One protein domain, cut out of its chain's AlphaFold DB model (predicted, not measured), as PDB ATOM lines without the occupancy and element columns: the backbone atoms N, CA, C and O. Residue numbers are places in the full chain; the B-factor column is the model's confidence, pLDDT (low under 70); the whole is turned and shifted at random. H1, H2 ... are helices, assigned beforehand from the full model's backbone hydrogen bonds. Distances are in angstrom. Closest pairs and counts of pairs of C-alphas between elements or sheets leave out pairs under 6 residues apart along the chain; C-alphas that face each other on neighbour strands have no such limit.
ATOM      1  N   ALA A  80     -25.103  -3.538 -44.116       56.03
ATOM      2  CA  ALA A  80     -25.891  -2.482 -44.755       56.03
ATOM      3  C   ALA A  80     -25.234  -1.906 -46.027       56.03
ATOM      4  O   ALA A  80     -25.659  -0.868 -46.533       56.03
ATOM      5  N   SER A  81     -24.192  -2.549 -46.570       62.56
ATOM      6  CA  SER A  81     -23.641  -2.146 -47.868       62.56
ATOM      7  C   SER A  81     -24.682  -2.387 -48.970       62.56
ATOM      8  O   SER A  81     -25.208  -3.498 -49.055       62.56
ATOM      9  N   PRO A  82     -24.971  -1.415 -49.854       64.62
ATOM     10  CA  PRO A  82     -26.031  -1.532 -50.859       64.62
ATOM     11  C   PRO A  82     -25.837  -2.732 -51.799       64.62
ATOM     12  O   PRO A  82     -26.811  -3.363 -52.198       64.62
ATOM     13  N   PHE A  83     -24.588  -3.119 -52.084       64.00
ATOM     14  CA  PHE A  83     -24.276  -4.332 -52.852       64.00
ATOM     15  C   PHE A  83     -24.597  -5.629 -52.094       64.00
ATOM     16  O   PHE A  83     -24.982  -6.622 -52.705       64.00
ATOM     17  N   VAL A  84     -24.435  -5.634 -50.769       65.44
ATOM     18  CA  VAL A  84     -24.768  -6.775 -49.899       65.44
ATOM     19  C   VAL A  84     -26.269  -6.854 -49.661       65.44
ATOM     20  O   VAL A  84     -26.840  -7.941 -49.679       65.44
ATOM     21  N   LEU A  85     -26.921  -5.702 -49.543       66.44
ATOM     22  CA  LEU A  85     -28.356  -5.593 -49.345       66.44
ATOM     23  C   LEU A  85     -29.145  -6.156 -50.537       66.44
ATOM     24  O   LEU A  85     -30.100  -6.894 -50.316       66.44
ATOM     25  N   ILE A  86     -28.708  -5.893 -51.778       66.19
ATOM     26  CA  ILE A  86     -29.309  -6.489 -52.988       66.19
ATOM     27  C   ILE A  86     -29.176  -8.024 -52.977       66.19
ATOM     28  O   ILE A  86     -30.117  -8.727 -53.331       66.19
ATOM     29  N   ALA A  87     -28.026  -8.563 -52.561       63.97
ATOM     30  CA  ALA A  87     -27.792 -10.010 -52.523       63.97
ATOM     31  C   ALA A  87     -28.612 -10.723 -51.429       63.97
ATOM     32  O   ALA A  87     -29.073 -11.847 -51.629       63.97
ATOM     33  N   LEU A  88     -28.823 -10.052 -50.293       63.91
ATOM     34  CA  LEU A  88     -29.725 -10.501 -49.232       63.91
ATOM     35  C   LEU A  88     -31.191 -10.492 -49.688       63.91
ATOM     36  O   LEU A  88     -31.910 -11.451 -49.419       63.91
ATOM     37  N   ASP A  89     -31.623  -9.442 -50.394       62.19
ATOM     38  CA  ASP A  89     -32.983  -9.330 -50.944       62.19
ATOM     39  C   ASP A  89     -33.246 -10.373 -52.048       62.19
ATOM     40  O   ASP A  89     -34.323 -10.956 -52.127       62.19
ATOM     41  N   ALA A  90     -32.208 -10.719 -52.817       67.12
ATOM     42  CA  ALA A  90     -32.222 -11.815 -53.787       67.12
ATOM     43  C   ALA A  90     -32.261 -13.229 -53.154       67.12
ATOM     44  O   ALA A  90     -32.254 -14.223 -53.881       67.12
ATOM     45  N   GLY A  91     -32.306 -13.346 -51.818       60.19
ATOM     46  CA  GLY A  91     -32.472 -14.617 -51.101       60.19
ATOM     47  C   GLY A  91     -31.200 -15.464 -50.975       60.19
ATOM     48  O   GLY A  91     -31.283 -16.669 -50.721       60.19
ATOM     49  N   LEU A  92     -30.014 -14.870 -51.153       62.47
ATOM     50  CA  LEU A  92     -28.745 -15.597 -51.142       62.47
ATOM     51  C   LEU A  92     -28.192 -15.749 -49.712       62.47
ATOM     52  O   LEU A  92     -27.392 -14.946 -49.228       62.47
ATOM     53  N   HIS A  93     -28.608 -16.807 -49.014       61.41
ATOM     54  CA  HIS A  93     -28.081 -17.133 -47.686       61.41
ATOM     55  C   HIS A  93     -26.576 -17.470 -47.740       61.41
ATOM     56  O   HIS A  93     -26.169 -18.412 -48.416       61.41
ATOM     57  N   GLY A  94     -25.750 -16.718 -47.000       72.12
ATOM     58  CA  GLY A  94     -24.298 -16.942 -46.869       72.12
ATOM     59  C   GLY A  94     -23.403 -15.903 -47.559       72.12
ATOM     60  O   GLY A  94     -22.191 -15.898 -47.329       72.12
ATOM     61  N   TYR A  95     -23.982 -14.984 -48.337       74.75
ATOM     62  CA  TYR A  95     -23.239 -13.924 -49.025       74.75
ATOM     63  C   TYR A  95     -22.496 -12.978 -48.058       74.75
ATOM     64  O   TYR A  95     -21.360 -12.587 -48.330       74.75
ATOM     65  N   ASP A  96     -23.065 -12.684 -46.884       72.88
ATOM     66  CA  ASP A  96     -22.432 -11.838 -45.859       72.88
ATOM     67  C   ASP A  96     -21.078 -12.378 -45.381       72.88
ATOM     68  O   ASP A  96     -20.114 -11.628 -45.220       72.88
ATOM     69  N   SER A  97     -20.988 -13.692 -45.148       80.31
ATOM     70  CA  SER A  97     -19.755 -14.320 -44.660       80.31
ATOM     71  C   SER A  97     -18.684 -14.338 -45.748       80.31
ATOM     72  O   SER A  97     -17.523 -14.041 -45.466       80.31
ATOM     73  N   PHE A  98     -19.080 -14.588 -46.998       83.38
ATOM     74  CA  PHE A  98     -18.189 -14.520 -48.154       83.38
ATOM     75  C   PHE A  98     -17.590 -13.116 -48.337       83.38
ATOM     76  O   PHE A  98     -16.375 -12.974 -48.485       83.38
ATOM     77  N   MET A  99     -18.424 -12.074 -48.247       83.00
ATOM     78  CA  MET A  99     -17.971 -10.683 -48.336       83.00
ATOM     79  C   MET A  99     -17.034 -10.295 -47.189       83.00
ATOM     80  O   MET A  99     -16.055  -9.583 -47.398       83.00
ATOM     81  N   ASN A 100     -17.268 -10.798 -45.979       84.69
ATOM     82  CA  ASN A 100     -16.353 -10.556 -44.869       84.69
ATOM     83  C   ASN A 100     -14.972 -11.207 -45.107       84.69
ATOM     84  O   ASN A 100     -13.935 -10.570 -44.920       84.69
ATOM     85  N   VAL A 101     -14.940 -12.452 -45.598       89.56
ATOM     86  CA  VAL A 101     -13.682 -13.159 -45.900       89.56
ATOM     87  C   VAL A 101     -12.888 -12.446 -46.995       89.56
ATOM     88  O   VAL A 101     -11.686 -12.234 -46.831       89.56
ATOM     89  N   ILE A 102     -13.531 -12.029 -48.091       88.75
ATOM     90  CA  ILE A 102     -12.819 -11.357 -49.187       88.75
ATOM     91  C   ILE A 102     -12.266  -9.992 -48.759       88.75
ATOM     92  O   ILE A 102     -11.166  -9.630 -49.176       88.75
ATOM     93  N   ILE A 103     -12.969  -9.259 -47.885       87.94
ATOM     94  CA  ILE A 103     -12.475  -7.998 -47.312       87.94
ATOM     95  C   ILE A 103     -11.222  -8.258 -46.471       87.94
ATOM     96  O   ILE A 103     -10.214  -7.580 -46.667       87.94
ATOM     97  N   LEU A 104     -11.245  -9.265 -45.591       90.81
ATOM     98  CA  LEU A 104     -10.084  -9.627 -44.769       90.81
ATOM     99  C   LEU A 104      -8.872 -10.012 -45.631       90.81
ATOM    100  O   LEU A 104      -7.769  -9.521 -45.396       90.81
ATOM    101  N   VAL A 105      -9.079 -10.825 -46.670       93.81
ATOM    102  CA  VAL A 105      -8.022 -11.204 -47.624       93.81
ATOM    103  C   VAL A 105      -7.485  -9.985 -48.382       93.81
ATOM    104  O   VAL A 105      -6.272  -9.841 -48.541       93.81
ATOM    105  N   SER A 106      -8.367  -9.079 -48.809       91.94
ATOM    106  CA  SER A 106      -7.986  -7.858 -49.527       91.94
ATOM    107  C   SER A 106      -7.119  -6.944 -48.662       91.94
ATOM    108  O   SER A 106      -6.073  -6.478 -49.110       91.94
ATOM    109  N   VAL A 107      -7.512  -6.725 -47.403       91.75
ATOM    110  CA  VAL A 107      -6.755  -5.885 -46.462       91.75
ATOM    111  C   VAL A 107      -5.404  -6.515 -46.134       91.75
ATOM    112  O   VAL A 107      -4.404  -5.802 -46.115       91.75
ATOM    113  N   LEU A 108      -5.338  -7.838 -45.945       93.06
ATOM    114  CA  LEU A 108      -4.064  -8.537 -45.745       93.06
ATOM    115  C   LEU A 108      -3.124  -8.358 -46.946       93.06
ATOM    116  O   LEU A 108      -1.955  -8.040 -46.760       93.06
ATOM    117  N   SER A 109      -3.625  -8.488 -48.177       90.62
ATOM    118  CA  SER A 109      -2.816  -8.316 -49.394       90.62
ATOM    119  C   SER A 109      -2.263  -6.890 -49.546       90.62
ATOM    120  O   SER A 109      -1.072  -6.694 -49.820       90.62
ATOM    121  N   ILE A 110      -3.108  -5.883 -49.307       89.50
ATOM    122  CA  ILE A 110      -2.700  -4.471 -49.338       89.50
ATOM    123  C   ILE A 110      -1.721  -4.177 -48.195       89.50
ATOM    124  O   ILE A 110      -0.735  -3.474 -48.403       89.50
ATOM    125  N   GLY A 111      -1.946  -4.758 -47.013       91.38
ATOM    126  CA  GLY A 111      -1.075  -4.628 -45.849       91.38
ATOM    127  C   GLY A 111       0.333  -5.157 -46.111       91.38
ATOM    128  O   GLY A 111       1.300  -4.452 -45.851       91.38
ATOM    129  N   VAL A 112       0.463  -6.348 -46.704       91.50
ATOM    130  CA  VAL A 112       1.769  -6.924 -47.080       91.50
ATOM    131  C   VAL A 112       2.508  -6.015 -48.067       91.50
ATOM    132  O   VAL A 112       3.694  -5.741 -47.886       91.50
ATOM    133  N   SER A 113       1.801  -5.480 -49.067       87.31
ATOM    134  CA  SER A 113       2.379  -4.550 -50.049       87.31
ATOM    135  C   SER A 113       2.806  -3.224 -49.409       87.31
ATOM    136  O   SER A 113       3.871  -2.690 -49.720       87.31
ATOM    137  N   GLY A 114       1.996  -2.704 -48.483       87.12
ATOM    138  CA  GLY A 114       2.273  -1.479 -47.738       87.12
ATOM    139  C   GLY A 114       3.463  -1.621 -46.794       87.12
ATOM    140  O   GLY A 114       4.319  -0.746 -46.775       87.12
ATOM    141  N   VAL A 115       3.562  -2.734 -46.063       88.69
ATOM    142  CA  VAL A 115       4.699  -3.023 -45.173       88.69
ATOM    143  C   VAL A 115       5.983  -3.188 -45.982       88.69
ATOM    144  O   VAL A 115       6.987  -2.564 -45.652       88.69
ATOM    145  N   TYR A 116       5.948  -3.941 -47.084       83.12
ATOM    146  CA  TYR A 116       7.109  -4.120 -47.960       83.12
ATOM    147  C   TYR A 116       7.598  -2.791 -48.563       83.12
ATOM    148  O   TYR A 116       8.793  -2.490 -48.534       83.12
ATOM    149  N   GLY A 117       6.671  -1.960 -49.055       85.25
ATOM    150  CA  GLY A 117       6.991  -0.624 -49.557       85.25
ATOM    151  C   GLY A 117       7.506   0.313 -48.462       85.25
ATOM    152  O   GLY A 117       8.492   1.021 -48.668       85.25
ATOM    153  N   ALA A 118       6.885   0.295 -47.281       84.06
ATOM    154  CA  ALA A 118       7.276   1.128 -46.151       84.06
ATOM    155  C   ALA A 118       8.673   0.776 -45.635       84.06
ATOM    156  O   ALA A 118       9.457   1.690 -45.411       84.06
ATOM    157  N   SER A 119       9.024  -0.509 -45.509       85.94
ATOM    158  CA  SER A 119      10.366  -0.935 -45.091       85.94
ATOM    159  C   SER A 119      11.447  -0.450 -46.059       85.94
ATOM    160  O   SER A 119      12.414   0.161 -45.618       85.94
ATOM    161  N   ARG A 120      11.251  -0.624 -47.375       77.44
ATOM    162  CA  ARG A 120      12.173  -0.104 -48.408       77.44
ATOM    163  C   ARG A 120      12.315   1.418 -48.332       77.44
ATOM    164  O   ARG A 120      13.421   1.945 -48.382       77.44
ATOM    165  N   THR A 121      11.193   2.119 -48.166       81.31
ATOM    166  CA  THR A 121      11.178   3.586 -48.063       81.31
ATOM    167  C   THR A 121      11.873   4.062 -46.785       81.31
ATOM    168  O   THR A 121      12.612   5.040 -46.812       81.31
ATOM    169  N   LEU A 122      11.680   3.364 -45.663       79.12
ATOM    170  CA  LEU A 122      12.278   3.684 -44.370       79.12
ATOM    171  C   LEU A 122      13.798   3.467 -44.375       79.12
ATOM    172  O   LEU A 122      14.523   4.339 -43.905       79.12
ATOM    173  N   THR A 123      14.282   2.356 -44.938       77.06
ATOM    174  CA  THR A 123      15.722   2.093 -45.083       77.06
ATOM    175  C   THR A 123      16.372   3.121 -46.008       77.06
ATOM    176  O   THR A 123      17.379   3.713 -45.633       77.06
ATOM    177  N   ALA A 124      15.741   3.458 -47.139       74.44
ATOM    178  CA  ALA A 124      16.230   4.521 -48.020       74.44
ATOM    179  C   ALA A 124      16.284   5.897 -47.321       74.44
ATOM    180  O   ALA A 124      17.206   6.679 -47.546       74.44
ATOM    181  N   LEU A 125      15.322   6.207 -46.441       75.06
ATOM    182  CA  LEU A 125      15.333   7.431 -45.629       75.06
ATOM    183  C   LEU A 125      16.405   7.403 -44.525       75.06
ATOM    184  O   LEU A 125      16.966   8.451 -44.192       75.06
ATOM    185  N   ALA A 126      16.697   6.227 -43.963       71.75
ATOM    186  CA  ALA A 126      17.756   6.034 -42.975       71.75
ATOM    187  C   ALA A 126      19.149   6.196 -43.605       71.75
ATOM    188  O   ALA A 126      19.983   6.917 -43.059       71.75
ATOM    189  N   GLU A 127      19.366   5.643 -44.802       69.94
ATOM    190  CA  GLU A 127      20.582   5.848 -45.603       69.94
ATOM    191  C   GLU A 127      20.798   7.323 -45.979       69.94
ATOM    192  O   GLU A 127      21.929   7.808 -46.012       69.94
ATOM    193  N   GLN A 128      19.712   8.069 -46.197       72.56
ATOM    194  CA  GLN A 128      19.745   9.510 -46.468       72.56
ATOM    195  C   GLN A 128      19.908  10.372 -45.203       72.56
ATOM    196  O   GLN A 128      19.986  11.597 -45.301       72.56
ATOM    197  N   GLY A 129      19.968   9.759 -44.015       67.06
ATOM    198  CA  GLY A 129      20.157  10.450 -42.736       67.06
ATOM    199  C   GLY A 129      18.925  11.198 -42.215       67.06
ATOM    200  O   GLY A 129      19.046  11.949 -41.247       67.06
ATOM    201  N   TYR A 130      17.750  10.998 -42.825       66.38
ATOM    202  CA  TYR A 130      16.475  11.594 -42.398       66.38
ATOM    203  C   TYR A 130      15.735  10.753 -41.343       66.38
ATOM    204  O   TYR A 130      14.803  11.251 -40.710       66.38
ATOM    205  N   ALA A 131      16.148   9.502 -41.127       67.62
ATOM    206  CA  ALA A 131      15.620   8.606 -40.098       67.62
ATOM    207  C   ALA A 131      16.751   8.101 -39.172       67.62
ATOM    208  O   ALA A 131      17.910   8.044 -39.591       67.62
ATOM    209  N   PRO A 132      16.461   7.767 -37.898       60.62
ATOM    210  CA  PRO A 132      17.476   7.318 -36.946       60.62
ATOM    211  C   PRO A 132      18.211   6.067 -37.450       60.62
ATOM    212  O   PRO A 132      17.581   5.130 -37.937       60.62
ATOM    213  N   LYS A 133      19.542   6.039 -37.264       57.19
ATOM    214  CA  LYS A 133      20.512   5.024 -37.750       57.19
ATOM    215  C   LYS A 133      20.243   3.565 -37.338       57.19
ATOM    216  O   LYS A 133      21.059   2.699 -37.611       57.19
ATOM    217  N   PHE A 134      19.144   3.298 -36.641       63.12
ATOM    218  CA  PHE A 134      18.725   1.957 -36.238       63.12
ATOM    219  C   PHE A 134      17.982   1.195 -37.355       63.12
ATOM    220  O   PHE A 134      17.750   0.002 -37.209       63.12
ATOM    221  N   PHE A 135      17.587   1.878 -38.440       55.94
ATOM    222  CA  PHE A 135      16.908   1.293 -39.611       55.94
ATOM    223  C   PHE A 135      17.803   1.164 -40.862       55.94
ATOM    224  O   PHE A 135      17.295   0.800 -41.927       55.94
ATOM    225  N   THR A 136      19.095   1.490 -40.735       50.12
ATOM    226  CA  THR A 136      20.148   1.212 -41.729       50.12
ATOM    227  C   THR A 136      20.721  -0.178 -41.502       50.12
ATOM    228  O   THR A 136      20.933  -0.529 -40.321       50.12
TER     229      THR A 136
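AT A GLANCE: This is residues 80 to 136 of the 136 residues of the protein "Amino acid permease/ SLC12A domain-containing protein" of Aspergillus sergii (UniProt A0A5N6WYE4). One long, nearly straight helix, H2, makes a rod; the short helix H1 folds back on its first end, a lopsided hairpin, and an unnamed tail folds back at the other end. The printed part has 57 residues with two named helices, H1 then H2, and no named strand; the class is all helix. It is extended, with a radius of gyration of the C-alphas of 20.0 A and spans of 59 by 16 by 11 A.

IN THESE COORDINATES: H2, residues 95 to 127, is 48.2 A long, from C-alpha 95 at (-23.239, -13.924, -49.025) to C-alpha 127 at (20.582, 5.848, -45.603). H1, residues 82 to 89, is 10.4 A long and begins at C-alpha 82, (-26.031, -1.532, -50.859).

HOW THE PARTS SIT: H2 touches H1 with residues 95 to 99 alone; the closest C-alphas, of Val 84 and Asp 96, are 6.9 A apart. They form a helical hairpin over a tight link, at a shallow tilt of 23 degrees, opposite ways. Residues 100 to 118 of H2 stand free. Each O i to N i+4 pair in H2 is within hydrogen-bond range; in H1, 3 of 4 are.

THE WHOLE: The farthest C-alphas, of Gly 91 and Gly 129, are 58.9 A apart. The printed part has no cut. Mean pLDDT of the printed part is 75.4; residues 80 to 93, 127 and 129 to 136 are under 70.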